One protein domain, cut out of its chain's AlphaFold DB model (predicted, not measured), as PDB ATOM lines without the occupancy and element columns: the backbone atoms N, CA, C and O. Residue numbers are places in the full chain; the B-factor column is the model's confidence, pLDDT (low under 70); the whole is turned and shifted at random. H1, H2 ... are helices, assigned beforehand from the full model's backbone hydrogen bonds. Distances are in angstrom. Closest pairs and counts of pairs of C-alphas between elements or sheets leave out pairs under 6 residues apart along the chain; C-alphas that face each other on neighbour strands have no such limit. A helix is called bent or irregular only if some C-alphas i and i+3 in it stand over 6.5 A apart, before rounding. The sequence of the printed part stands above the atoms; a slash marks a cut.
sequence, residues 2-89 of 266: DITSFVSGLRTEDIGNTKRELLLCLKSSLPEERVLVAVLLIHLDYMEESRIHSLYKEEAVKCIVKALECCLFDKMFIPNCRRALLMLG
ATOM      1  N   ASP A   2     -47.776  33.799  14.674       42.47
ATOM      2  CA  ASP A   2     -48.566  33.160  15.729       42.47
ATOM      3  C   ASP A   2     -48.169  31.675  15.817       42.47
ATOM      4  O   ASP A   2     -48.140  30.999  14.787       42.47
ATOM      5  N   ILE A   3     -47.816  31.161  17.000       39.31
ATOM      6  CA  ILE A   3     -47.418  29.749  17.184       39.31
ATOM      7  C   ILE A   3     -48.507  28.812  16.651       39.31
ATOM      8  O   ILE A   3     -48.204  27.793  16.034       39.31
ATOM      9  N   THR A   4     -49.772  29.206  16.783       43.09
ATOM     10  CA  THR A   4     -50.914  28.465  16.239       43.09
ATOM     11  C   THR A   4     -50.911  28.414  14.706       43.09
ATOM     12  O   THR A   4     -51.268  27.389  14.133       43.09
ATOM     13  N   SER A   5     -50.438  29.472  14.034       41.66
ATOM     14  CA  SER A   5     -50.272  29.532  12.571       41.66
ATOM     15  C   SER A   5     -49.066  28.732  12.062       41.66
ATOM     16  O   SER A   5     -49.100  28.188  10.963       41.66
ATOM     17  N   PHE A   6     -48.011  28.608  12.874       41.19
ATOM     18  CA  PHE A   6     -46.848  27.776  12.558       41.19
ATOM     19  C   PHE A   6     -47.159  26.282  12.734       41.19
ATOM     20  O   PHE A   6     -46.879  25.477  11.850       41.19
ATOM     21  N   VAL A   7     -47.820  25.917  13.838       48.09
ATOM     22  CA  VAL A   7     -48.247  24.536  14.120       48.09
ATOM     23  C   VAL A   7     -49.349  24.079  13.159       48.09
ATOM     24  O   VAL A   7     -49.382  22.905  12.803       48.09
ATOM     25  N   SER A   8     -50.228  24.979  12.697       50.75
ATOM     26  CA  SER A   8     -51.232  24.659  11.670       50.75
ATOM     27  C   SER A   8     -50.641  24.564  10.257       50.75
ATOM     28  O   SER A   8     -51.098  23.731   9.478       50.75
ATOM     29  N   GLY A   9     -49.596  25.341   9.947       43.28
ATOM     30  CA  GLY A   9     -48.843  25.253   8.689       43.28
ATOM     31  C   GLY A   9     -48.030  23.962   8.545       43.28
ATOM     32  O   GLY A   9     -48.007  23.379   7.469       43.28
ATOM     33  N   LEU A  10     -47.462  23.448   9.644       50.28
ATOM     34  CA  LEU A  10     -46.836  22.114   9.704       50.28
ATOM     35  C   LEU A  10     -47.844  20.958   9.537       50.28
ATOM     36  O   LEU A  10     -47.448  19.807   9.372       50.28
ATOM     37  N   ARG A  11     -49.151  21.226   9.650       53.91
ATOM     38  CA  ARG A  11     -50.167  20.221   9.992       53.91
ATOM     39  C   ARG A  11     -50.775  19.470   8.805       53.91
ATOM     40  O   ARG A  11     -51.476  18.494   9.046       53.91
ATOM     41  N   THR A  12     -50.557  19.887   7.556       57.69
ATOM     42  CA  THR A  12     -51.333  19.344   6.419       57.69
ATOM     43  C   THR A  12     -50.494  18.703   5.311       57.69
ATOM     44  O   THR A  12     -50.719  17.531   5.019       57.69
ATOM     45  N   GLU A  13     -49.507  19.383   4.718       58.97
ATOM     46  CA  GLU A  13     -48.637  18.750   3.701       58.97
ATOM     47  C   GLU A  13     -47.492  17.936   4.330       58.97
ATOM     48  O   GLU A  13     -47.238  16.799   3.920       58.97
ATOM     49  N   ASP A  14     -46.861  18.454   5.388       68.88
ATOM     50  CA  ASP A  14     -45.706  17.807   6.022       68.88
ATOM     51  C   ASP A  14     -46.089  16.546   6.812       68.88
ATOM     52  O   ASP A  14     -45.373  15.545   6.752       68.88
ATOM     53  N   ILE A  15     -47.247  16.520   7.489       72.69
ATOM     54  CA  ILE A  15     -47.719  15.317   8.205       72.69
ATOM     55  C   ILE A  15     -48.051  14.189   7.221       72.69
ATOM     56  O   ILE A  15     -47.673  13.039   7.455       72.69
ATOM     57  N   GLY A  16     -48.717  14.496   6.102       72.81
ATOM     58  CA  GLY A  16     -49.032  13.507   5.069       72.81
ATOM     59  C   GLY A  16     -47.771  12.869   4.477       72.81
ATOM     60  O   GLY A  16     -47.674  11.639   4.398       72.81
ATOM     61  N   ASN A  17     -46.775  13.695   4.139       78.56
ATOM     62  CA  ASN A  17     -45.474  13.237   3.650       78.56
ATOM     63  C   ASN A  17     -44.726  12.414   4.707       78.56
ATOM     64  O   ASN A  17     -44.306  11.292   4.416       78.56
ATOM     65  N   THR A  18     -44.673  12.893   5.951       82.81
ATOM     66  CA  THR A  18     -44.022  12.195   7.072       82.81
ATOM     67  C   THR A  18     -44.648  10.820   7.324       82.81
ATOM     68  O   THR A  18     -43.937   9.836   7.520       82.81
ATOM     69  N   LYS A  19     -45.981  10.688   7.273       82.38
ATOM     70  CA  LYS A  19     -46.649   9.380   7.423       82.38
ATOM     71  C   LYS A  19     -46.308   8.422   6.291       82.38
ATOM     72  O   LYS A  19     -46.128   7.227   6.529       82.38
ATOM     73  N   ARG A  20     -46.201   8.929   5.060       83.81
ATOM     74  CA  ARG A  20     -45.788   8.123   3.908       83.81
ATOM     75  C   ARG A  20     -44.347   7.644   4.062       83.81
ATOM     76  O   ARG A  20     -44.075   6.472   3.817       83.81
ATOM     77  N   GLU A  21     -43.452   8.520   4.500       84.25
ATOM     78  CA  GLU A  21     -42.058   8.184   4.798       84.25
ATOM     79  C   GLU A  21     -41.956   7.161   5.926       84.25
ATOM     80  O   GLU A  21     -41.280   6.151   5.768       84.25
ATOM     81  N   LEU A  22     -42.707   7.329   7.015       85.38
ATOM     82  CA  LEU A  22     -42.749   6.347   8.096       85.38
ATOM     83  C   LEU A  22     -43.324   5.005   7.661       85.38
ATOM     84  O   LEU A  22     -42.847   3.973   8.121       85.38
ATOM     85  N   LEU A  23     -44.304   4.984   6.758       86.56
ATOM     86  CA  LEU A  23     -44.787   3.735   6.174       86.56
ATOM     87  C   LEU A  23     -43.707   3.055   5.317       86.56
ATOM     88  O   LEU A  23     -43.629   1.826   5.298       86.56
ATOM     89  N   LEU A  24     -42.870   3.824   4.614       87.25
ATOM     90  CA  LEU A  24     -41.712   3.284   3.902       87.25
ATOM     91  C   LEU A  24     -40.666   2.750   4.889       87.25
ATOM     92  O   LEU A  24     -40.234   1.611   4.723       87.25
ATOM     93  N   CYS A  25     -40.344   3.502   5.948       86.06
ATOM     94  CA  CYS A  25     -39.462   3.061   7.031       86.06
ATOM     95  C   CYS A  25     -39.977   1.777   7.684       86.06
ATOM     96  O   CYS A  25     -39.228   0.825   7.848       86.06
ATOM     97  N   LEU A  26     -41.277   1.681   7.968       88.06
ATOM     98  CA  LEU A  26     -41.889   0.487   8.554       88.06
ATOM     99  C   LEU A  26     -41.647  -0.761   7.691       88.06
ATOM    100  O   LEU A  26     -41.468  -1.860   8.213       88.06
ATOM    101  N   LYS A  27     -41.625  -0.597   6.364       87.19
ATOM    102  CA  LYS A  27     -41.385  -1.688   5.413       87.19
ATOM    103  C   LYS A  27     -39.900  -2.023   5.254       87.19
ATOM    104  O   LYS A  27     -39.589  -3.184   4.989       87.19
ATOM    105  N   SER A  28     -39.002  -1.049   5.408       87.38
ATOM    106  CA  SER A  28     -37.557  -1.214   5.202       87.38
ATOM    107  C   SER A  28     -36.754  -1.499   6.478       87.38
ATOM    108  O   SER A  28     -35.671  -2.068   6.376       87.38
ATOM    109  N   SER A  29     -37.271  -1.161   7.662       89.50
ATOM    110  CA  SER A  29     -36.615  -1.390   8.956       89.50
ATOM    111  C   SER A  29     -36.425  -2.872   9.279       89.50
ATOM    112  O   SER A  29     -37.179  -3.743   8.804       89.50
ATOM    113  N   LEU A  30     -35.457  -3.144  10.162       89.88
ATOM    114  CA  LEU A  30     -35.250  -4.467  10.743       89.88
ATOM    115  C   LEU A  30     -36.526  -4.938  11.459       89.88
ATOM    116  O   LEU A  30     -37.213  -4.111  12.067       89.88
ATOM    117  N   PRO A  31     -36.884  -6.235  11.391       91.25
ATOM    118  CA  PRO A  31     -38.142  -6.751  11.935       91.25
ATOM    119  C   PRO A  31     -38.461  -6.302  13.370       91.25
ATOM    120  O   PRO A  31     -39.605  -5.961  13.668       91.25
ATOM    121  N   GLU A  32     -37.458  -6.270  14.241       89.94
ATOM    122  CA  GLU A  32     -37.540  -5.888  15.649       89.94
ATOM    123  C   GLU A  32     -37.688  -4.378  15.879       89.94
ATOM    124  O   GLU A  32     -38.197  -3.963  16.918       89.94
ATOM    125  N   GLU A  33     -37.287  -3.539  14.925       91.88
ATOM    126  CA  GLU A  33     -37.399  -2.075  15.002       91.88
ATOM    127  C   GLU A  33     -38.754  -1.570  14.498       91.88
ATOM    128  O   GLU A  33     -39.243  -0.527  14.942       91.88
ATOM    129  N   ARG A  34     -39.411  -2.335  13.615       94.25
ATOM    130  CA  ARG A  34     -40.705  -1.974  13.004       94.25
ATOM    131  C   ARG A  34     -41.773  -1.621  14.029       94.25
ATOM    132  O   ARG A  34     -42.608  -0.763  13.767       94.25
ATOM    133  N   VAL A  35     -41.750  -2.250  15.204       96.06
ATOM    134  CA  VAL A  35     -42.725  -1.974  16.267       96.06
ATOM    135  C   VAL A  35     -42.637  -0.531  16.778       96.06
ATOM    136  O   VAL A  35     -43.667   0.078  17.053       96.06
ATOM    137  N   LEU A  36     -41.437   0.054  16.841       95.69
ATOM    138  CA  LEU A  36     -41.260   1.449  17.248       95.69
ATOM    139  C   LEU A  36     -41.766   2.397  16.158       95.69
ATOM    140  O   LEU A  36     -42.498   3.339  16.455       95.69
ATOM    141  N   VAL A  37     -41.451   2.097  14.894       93.69
ATOM    142  CA  VAL A  37     -41.944   2.862  13.738       93.69
ATOM    143  C   VAL A  37     -43.475   2.818  13.664       93.69
ATOM    144  O   VAL A  37     -44.111   3.842  13.430       93.69
ATOM    145  N   ALA A  38     -44.083   1.662  13.941       95.06
ATOM    146  CA  ALA A  38     -45.534   1.497  13.987       95.06
ATOM    147  C   ALA A  38     -46.184   2.379  15.064       95.06
ATOM    148  O   ALA A  38     -47.209   3.011  14.811       95.06
ATOM    149  N   VAL A  39     -45.584   2.464  16.254       94.56
ATOM    150  CA  VAL A  39     -46.092   3.338  17.320       94.56
ATOM    151  C   VAL A  39     -45.981   4.812  16.931       94.56
ATOM    152  O   VAL A  39     -46.942   5.550  17.140       94.56
ATOM    153  N   LEU A  40     -44.868   5.242  16.328       91.12
ATOM    154  CA  LEU A  40     -44.722   6.614  15.822       91.12
ATOM    155  C   LEU A  40     -45.768   6.938  14.750       91.12
ATOM    156  O   LEU A  40     -46.359   8.017  14.769       91.12
ATOM    157  N   LEU A  41     -46.052   5.981  13.864       90.81
ATOM    158  CA  LEU A  41     -47.076   6.130  12.836       90.81
ATOM    159  C   LEU A  41     -48.477   6.310  13.444       90.81
ATOM    160  O   LEU A  41     -49.229   7.153  12.965       90.81
ATOM    161  N   ILE A  42     -48.816   5.593  14.524       90.38
ATOM    162  CA  ILE A  42     -50.080   5.800  15.260       90.38
ATOM    163  C   ILE A  42     -50.133   7.195  15.896       90.38
ATOM    164  O   ILE A  42     -51.168   7.855  15.810       90.38
ATOM    165  N   HIS A  43     -49.033   7.656  16.505       86.94
ATOM    166  CA  HIS A  43     -48.963   8.993  17.107       86.94
ATOM    167  C   HIS A  43     -49.182  10.094  16.070       86.94
ATOM    168  O   HIS A  43     -50.010  10.975  16.286       86.94
ATOM    169  N   LEU A  44     -48.520  10.009  14.917       83.31
ATOM    170  CA  LEU A  44     -48.671  11.001  13.851       83.31
ATOM    171  C   LEU A  44     -50.032  10.933  13.161       83.31
ATOM    172  O   LEU A  44     -50.602  11.970  12.835       83.31
ATOM    173  N   ASP A  45     -50.594   9.739  12.970       82.00
ATOM    174  CA  ASP A  45     -51.920   9.603  12.361       82.00
ATOM    175  C   ASP A  45     -53.051  10.148  13.244       82.00
ATOM    176  O   ASP A  45     -54.114  10.478  12.728       82.00
ATOM    177  N   TYR A  46     -52.839  10.269  14.559       77.88
ATOM    178  CA  TYR A  46     -53.776  10.951  15.455       77.88
ATOM    179  C   TYR A  46     -53.715  12.480  15.347       77.88
ATOM    180  O   TYR A  46     -54.720  13.146  15.581       77.88
ATOM    181  N   MET A  47     -52.552  13.046  15.001       73.31
ATOM    182  CA  MET A  47     -52.378  14.502  14.885       73.31
ATOM    183  C   MET A  47     -53.148  15.095  13.698       73.31
ATOM    184  O   MET A  47     -53.487  16.281  13.713       73.31
ATOM    185  N   GLU A  48     -53.445  14.269  12.695       67.38
ATOM    186  CA  GLU A  48     -54.338  14.612  11.598       67.38
ATOM    187  C   GLU A  48     -55.776  14.249  11.992       67.38
ATOM    188  O   GLU A  48     -56.091  13.087  12.243       67.38
ATOM    189  N   GLU A  49     -56.684  15.228  12.004       56.03
ATOM    190  CA  GLU A  49     -58.112  15.069  12.346       56.03
ATOM    191  C   GLU A  49     -58.904  14.215  11.326       56.03
ATOM    192  O   GLU A  49     -60.133  14.293  11.233       56.03
ATOM    193  N   SER A  50     -58.223  13.375  10.540       54.81
ATOM    194  CA  SER A  50     -58.849  12.459   9.598       54.81
ATOM    195  C   SER A  50     -59.572  11.342  10.367       54.81
ATOM    196  O   SER A  50     -58.993  10.407  10.922       54.81
ATOM    197  N   ARG A  51     -60.902  11.458  10.427       51.03
ATOM    198  CA  ARG A  51     -61.813  10.534  11.134       51.03
ATOM    199  C   ARG A  51     -62.049   9.214  10.381       51.03
ATOM    200  O   ARG A  51     -62.970   8.474  10.716       51.03
ATOM    201  N   ILE A  52     -61.265   8.932   9.341       52.12
ATOM    202  CA  ILE A  52     -61.432   7.767   8.464       52.12
ATOM    203  C   ILE A  52     -60.464   6.666   8.913       52.12
ATOM    204  O   ILE A  52     -59.348   6.949   9.344       52.12
ATOM    205  N   HIS A  53     -60.897   5.403   8.820       57.69
ATOM    206  CA  HIS A  53     -60.021   4.230   8.910       57.69
ATOM    207  C   HIS A  53     -58.792   4.448   8.013       57.69
ATOM    208  O   HIS A  53     -58.899   4.392   6.788       57.69
ATOM    209  N   SER A  54     -57.639   4.749   8.609       73.75
ATOM    210  CA  SER A  54     -56.418   4.990   7.852       73.75
ATOM    211  C   SER A  54     -55.687   3.666   7.650       73.75
ATOM    212  O   SER A  54     -55.482   2.892   8.589       73.75
ATOM    213  N   LEU A  55     -55.259   3.407   6.413       81.81
ATOM    214  CA  LEU A  55     -54.378   2.282   6.080       81.81
ATOM    215  C   LEU A  55     -53.115   2.274   6.970       81.81
ATOM    216  O   LEU A  55     -52.561   1.221   7.268       81.81
ATOM    217  N   TYR A  56     -52.679   3.451   7.428       87.00
ATOM    218  CA  TYR A  56     -51.547   3.622   8.336       87.00
ATOM    219  C   TYR A  56     -51.793   2.995   9.712       87.00
ATOM    220  O   TYR A  56     -50.963   2.213  10.175       87.00
ATOM    221  N   LYS A  57     -52.943   3.282  10.343       87.25
ATOM    222  CA  LYS A  57     -53.356   2.642  11.607       87.25
ATOM    223  C   LYS A  57     -53.432   1.129  11.436       87.25
ATOM    224  O   LYS A  57     -52.939   0.388  12.281       87.25
ATOM    225  N   GLU A  58     -53.998   0.686  10.316       88.19
ATOM    226  CA  GLU A  58     -54.119  -0.726   9.967       88.19
ATOM    227  C   GLU A  58     -52.768  -1.454   9.994       88.19
ATOM    228  O   GLU A  58     -52.578  -2.454  10.694       88.19
ATOM    229  N   GLU A  59     -51.815  -0.925   9.232       89.81
ATOM    230  CA  GLU A  59     -50.504  -1.533   9.051       89.81
ATOM    231  C   GLU A  59     -49.661  -1.457  10.327       89.81
ATOM    232  O   GLU A  59     -48.957  -2.411  10.673       89.81
ATOM    233  N   ALA A  60     -49.794  -0.362  11.079       93.00
ATOM    234  CA  ALA A  60     -49.148  -0.210  12.371       93.00
ATOM    235  C   ALA A  60     -49.612  -1.283  13.367       93.00
ATOM    236  O   ALA A  60     -48.776  -1.951  13.978       93.00
ATOM    237  N   VAL A  61     -50.925  -1.517  13.500       93.81
ATOM    238  CA  VAL A  61     -51.431  -2.541  14.428       93.81
ATOM    239  C   VAL A  61     -50.996  -3.943  14.002       93.81
ATOM    240  O   VAL A  61     -50.585  -4.724  14.861       93.81
ATOM    241  N   LYS A  62     -51.002  -4.267  12.698       93.06
ATOM    242  CA  LYS A  62     -50.459  -5.551  12.209       93.06
ATOM    243  C   LYS A  62     -49.005  -5.742  12.628       93.06
ATOM    244  O   LYS A  62     -48.655  -6.812  13.123       93.06
ATOM    245  N   CYS A  63     -48.176  -4.711  12.466       94.69
ATOM    246  CA  CYS A  63     -46.770  -4.759  12.862       94.69
ATOM    247  C   CYS A  63     -46.604  -4.941  14.374       94.69
ATOM    248  O   CYS A  63     -45.790  -5.758  14.796       94.69
ATOM    249  N   ILE A  64     -47.408  -4.247  15.189       96.12
ATOM    250  CA  ILE A  64     -47.382  -4.393  16.651       96.12
ATOM    251  C   ILE A  64     -47.756  -5.820  17.062       96.12
ATOM    252  O   ILE A  64     -47.017  -6.454  17.813       96.12
ATOM    253  N   VAL A  65     -48.863  -6.357  16.541       96.00
ATOM    254  CA  VAL A  65     -49.292  -7.733  16.838       96.00
ATOM    255  C   VAL A  65     -48.218  -8.731  16.415       96.00
ATOM    256  O   VAL A  65     -47.874  -9.618  17.195       96.00
ATOM    257  N   LYS A  66     -47.632  -8.560  15.224       95.25
ATOM    258  CA  LYS A  66     -46.582  -9.452  14.733       95.25
ATOM    259  C   LYS A  66     -45.329  -9.419  15.611       95.25
ATOM    260  O   LYS A  66     -44.765 -10.470  15.898       95.25
ATOM    261  N   ALA A  67     -44.904  -8.240  16.056       96.00
ATOM    262  CA  ALA A  67     -43.740  -8.102  16.926       96.00
ATOM    263  C   ALA A  67     -43.971  -8.752  18.304       96.00
ATOM    264  O   ALA A  67     -43.079  -9.420  18.829       96.00
ATOM    265  N   LEU A  68     -45.188  -8.642  18.851       96.12
ATOM    266  CA  LEU A  68     -45.581  -9.344  20.077       96.12
ATOM    267  C   LEU A  68     -45.567 -10.868  19.897       96.12
ATOM    268  O   LEU A  68     -45.047 -11.579  20.751       96.12
ATOM    269  N   GLU A  69     -46.072 -11.387  18.774       95.06
ATOM    270  CA  GLU A  69     -45.968 -12.821  18.464       95.06
ATOM    271  C   GLU A  69     -44.509 -13.283  18.399       95.06
ATOM    272  O   GLU A  69     -44.180 -14.344  18.928       95.06
ATOM    273  N   CYS A  70     -43.620 -12.485  17.799       95.75
ATOM    274  CA  CYS A  70     -42.192 -12.796  17.742       95.75
ATOM    275  C   CYS A  70     -41.540 -12.829  19.133       95.75
ATOM    276  O   CYS A  70     -40.682 -13.676  19.366       95.75
ATOM    277  N   CYS A  71     -41.984 -11.997  20.085       95.81
ATOM    278  CA  CYS A  71     -41.473 -12.016  21.463       95.81
ATOM    279  C   CYS A  71     -41.670 -13.360  22.183       95.81
ATOM    280  O   CYS A  71     -40.968 -13.635  23.155       95.81
ATOM    281  N   LEU A  72     -42.620 -14.189  21.733       92.81
ATOM    282  CA  LEU A  72     -42.855 -15.523  22.297       92.81
ATOM    283  C   LEU A  72     -41.748 -16.523  21.932       92.81
ATOM    284  O   LEU A  72     -41.588 -17.529  22.617       92.81
ATOM    285  N   PHE A  73     -40.996 -16.253  20.863       92.50
ATOM    286  CA  PHE A  73     -39.997 -17.170  20.311       92.50
ATOM    287  C   PHE A  73     -38.587 -16.576  20.308       92.50
ATOM    288  O   PHE A  73     -37.614 -17.321  20.397       92.50
ATOM    289  N   ASP A  74     -38.468 -15.249  20.242       94.06
ATOM    290  CA  ASP A  74     -37.197 -14.547  20.137       94.06
ATOM    291  C   ASP A  74     -37.128 -13.346  21.090       94.06
ATOM    292  O   ASP A  74     -37.905 -12.389  21.020       94.06
ATOM    293  N   LYS A  75     -36.131 -13.385  21.980       93.50
ATOM    294  CA  LYS A  75     -35.876 -12.335  22.970       93.50
ATOM    295  C   LYS A  75     -35.423 -11.011  22.350       93.50
ATOM    296  O   LYS A  75     -35.525  -9.987  23.020       93.50
ATOM    297  N   MET A  76     -34.940 -11.013  21.106       95.19
ATOM    298  CA  MET A  76     -34.482  -9.813  20.401       95.19
ATOM    299  C   MET A  76     -35.595  -8.763  20.247       95.19
ATOM    300  O   MET A  76     -35.328  -7.568  20.307       95.19
ATOM    301  N   PHE A  77     -36.855  -9.194  20.134       95.88
ATOM    302  CA  PHE A  77     -38.006  -8.298  19.971       95.88
ATOM    303  C   PHE A  77     -38.454  -7.635  21.282       95.88
ATOM    304  O   PHE A  77     -39.139  -6.609  21.252       95.88
ATOM    305  N   ILE A  78     -38.076  -8.199  22.436       95.94
ATOM    306  CA  ILE A  78     -38.610  -7.809  23.748       95.94
ATOM    307  C   ILE A  78     -38.322  -6.341  24.096       95.94
ATOM    308  O   ILE A  78     -39.272  -5.661  24.492       95.94
ATOM    309  N   PRO A  79     -37.091  -5.802  23.950       96.56
ATOM    310  CA  PRO A  79     -36.802  -4.420  24.340       96.56
ATOM    311  C   PRO A  79     -37.662  -3.399  23.586       96.56
ATOM    312  O   PRO A  79     -38.277  -2.524  24.200       96.56
ATOM    313  N   ASN A  80     -37.770  -3.556  22.264       96.56
ATOM    314  CA  ASN A  80     -38.536  -2.648  21.416       96.56
ATOM    315  C   ASN A  80     -40.045  -2.818  21.613       96.56
ATOM    316  O   ASN A  80     -40.759  -1.820  21.673       96.56
ATOM    317  N   CYS A  81     -40.537  -4.048  21.799       97.44
ATOM    318  CA  CYS A  81     -41.950  -4.280  22.105       97.44
ATOM    319  C   CYS A  81     -42.341  -3.703  23.464       97.44
ATOM    320  O   CYS A  81     -43.367  -3.038  23.567       97.44
ATOM    321  N   ARG A  82     -41.506  -3.885  24.496       96.81
ATOM    322  CA  ARG A  82     -41.713  -3.259  25.807       96.81
ATOM    323  C   ARG A  82     -41.805  -1.743  25.670       96.81
ATOM    324  O   ARG A  82     -42.771  -1.152  26.141       96.81
ATOM    325  N   ARG A  83     -40.837  -1.114  24.997       96.56
ATOM    326  CA  ARG A  83     -40.841   0.340  24.789       96.56
ATOM    327  C   ARG A  83     -42.091   0.794  24.031       96.56
ATOM    328  O   ARG A  83     -42.759   1.722  24.476       96.56
ATOM    329  N   ALA A  84     -42.451   0.104  22.952       97.31
ATOM    330  CA  ALA A  84     -43.645   0.383  22.160       97.31
ATOM    331  C   ALA A  84     -44.941   0.311  22.988       97.31
ATOM    332  O   ALA A  84     -45.752   1.235  22.952       97.31
ATOM    333  N   LEU A  85     -45.117  -0.755  23.774       97.62
ATOM    334  CA  LEU A  85     -46.281  -0.964  24.639       97.62
ATOM    335  C   LEU A  85     -46.468   0.155  25.674       97.62
ATOM    336  O   LEU A  85     -47.599   0.576  25.934       97.62
ATOM    337  N   LEU A  86     -45.364   0.654  26.236       96.44
ATOM    338  CA  LEU A  86     -45.376   1.758  27.195       96.44
ATOM    339  C   LEU A  86     -45.646   3.111  26.511       96.44
ATOM    340  O   LEU A  86     -46.407   3.918  27.048       96.44
ATOM    341  N   MET A  87     -45.084   3.334  25.316       95.69
ATOM    342  CA  MET A  87     -45.308   4.545  24.510       95.69
ATOM    343  C   MET A  87     -46.766   4.703  24.069       95.69
ATOM    344  O   MET A  87     -47.264   5.820  24.027       95.69
ATOM    345  N   LEU A  88     -47.478   3.607  23.784       95.81
ATOM    346  CA  LEU A  88     -48.896   3.653  23.388       95.81
ATOM    347  C   LEU A  88     -49.804   4.293  24.454       95.81
ATOM    348  O   LEU A  88     -50.850   4.839  24.112       95.81
ATOM    349  N   GLY A  89     -49.387   4.297  25.726       93.56
ATOM    350  CA  GLY A  89     -50.090   5.019  26.790       93.56
ATOM    351  C   GLY A  89     -50.026   6.549  26.667       93.56
ATOM    352  O   GLY A  89     -50.799   7.241  27.324       93.56
TER     353      GLY A  89
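What this domain is: This is residues 2 to 89 of the 266 residues of the protein "E3 ubiquitin-protein ligase LIN" of Dendrobium catenatum (UniProt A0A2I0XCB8). What shape does the printed part make? Four helices, H2 to H5, form an up-and-down bundle, each running against the one before it, with H3 in the middle touching the other three; residues 2 to 10, with the short helix H1, stick out as an arm at one end. What is it made of? The printed part has 88 residues with five named helices, H1 to H5 in order, and no named strand: its class is all helix. How compact is it? It is only just compact, close to loose, with a radius of gyration of the C-alphas of 14.3 A, and it spans 50 by 22 by 21 A, the arm adding to its length.

How they stand to each other: What does the first helix meet? H1, residues 3 to 9, touches no helix and stands free. Which helices touch the hub? The hub is H3, residues 34 to 47. H2, residues 13 to 28, touches it at a shallow tilt of 16 degrees, opposite ways, a hairpin with closest C-alphas Leu 26 and Arg 34, 5.2 A apart. H4, residues 55 to 71, makes the next hairpin with H3, touching it at a shallow tilt of 31 degrees, opposite ways, with closest C-alphas Ala 38 and Ala 60, 4.3 A apart. Where does the last helix sit? H5, residues 75 to 87, touches residues 35 to 39 of H3 alone, the same way at a shallow tilt of 14 degrees, the closest C-alphas being Leu 36 and Ala 84 at 5.6 A. It also forms a hairpin with H4, touching at a steep tilt of 45 degrees through residues 64 to 71 of H4 and 77 to 81 of H5, closest at the C-alphas of Cys 71 and Phe 77, 5.3 A; H2 and H5 are apart. What do the backbones show? In H1, H2 and H4 every O i to N i+4 pair is within hydrogen-bond range; in H3 it is 9 of 10 and in H5 7 of 9.

Where its parts are: Where do the helices begin and end? H1 begins at C-alpha 3, (-47.418, 29.749, 17.184), and H5 ends at C-alpha 87, (-45.308, 4.545, 24.510). How long are they? From first to last C-alpha H2 measures 22.9 A, H3 20.3 A, H4 24.6 A and H5 19.4 A, while H1 measures 9.7 A. Is any irregular? H5 is irregular: C-alphas 76 and 79 are 7.1 A apart.

The domain as a whole: How far does it reach? The two C-alphas farthest apart, those of Asp 2 and Phe 73, are 51.3 A apart. Are there cuts or long links? The printed part has no cut; the link from H3 to H4 is short and the other three are tight. Where is confidence low? The mean pLDDT of the printed part is 81.9, and residues 2 to 14 and 48 to 53 are under 70.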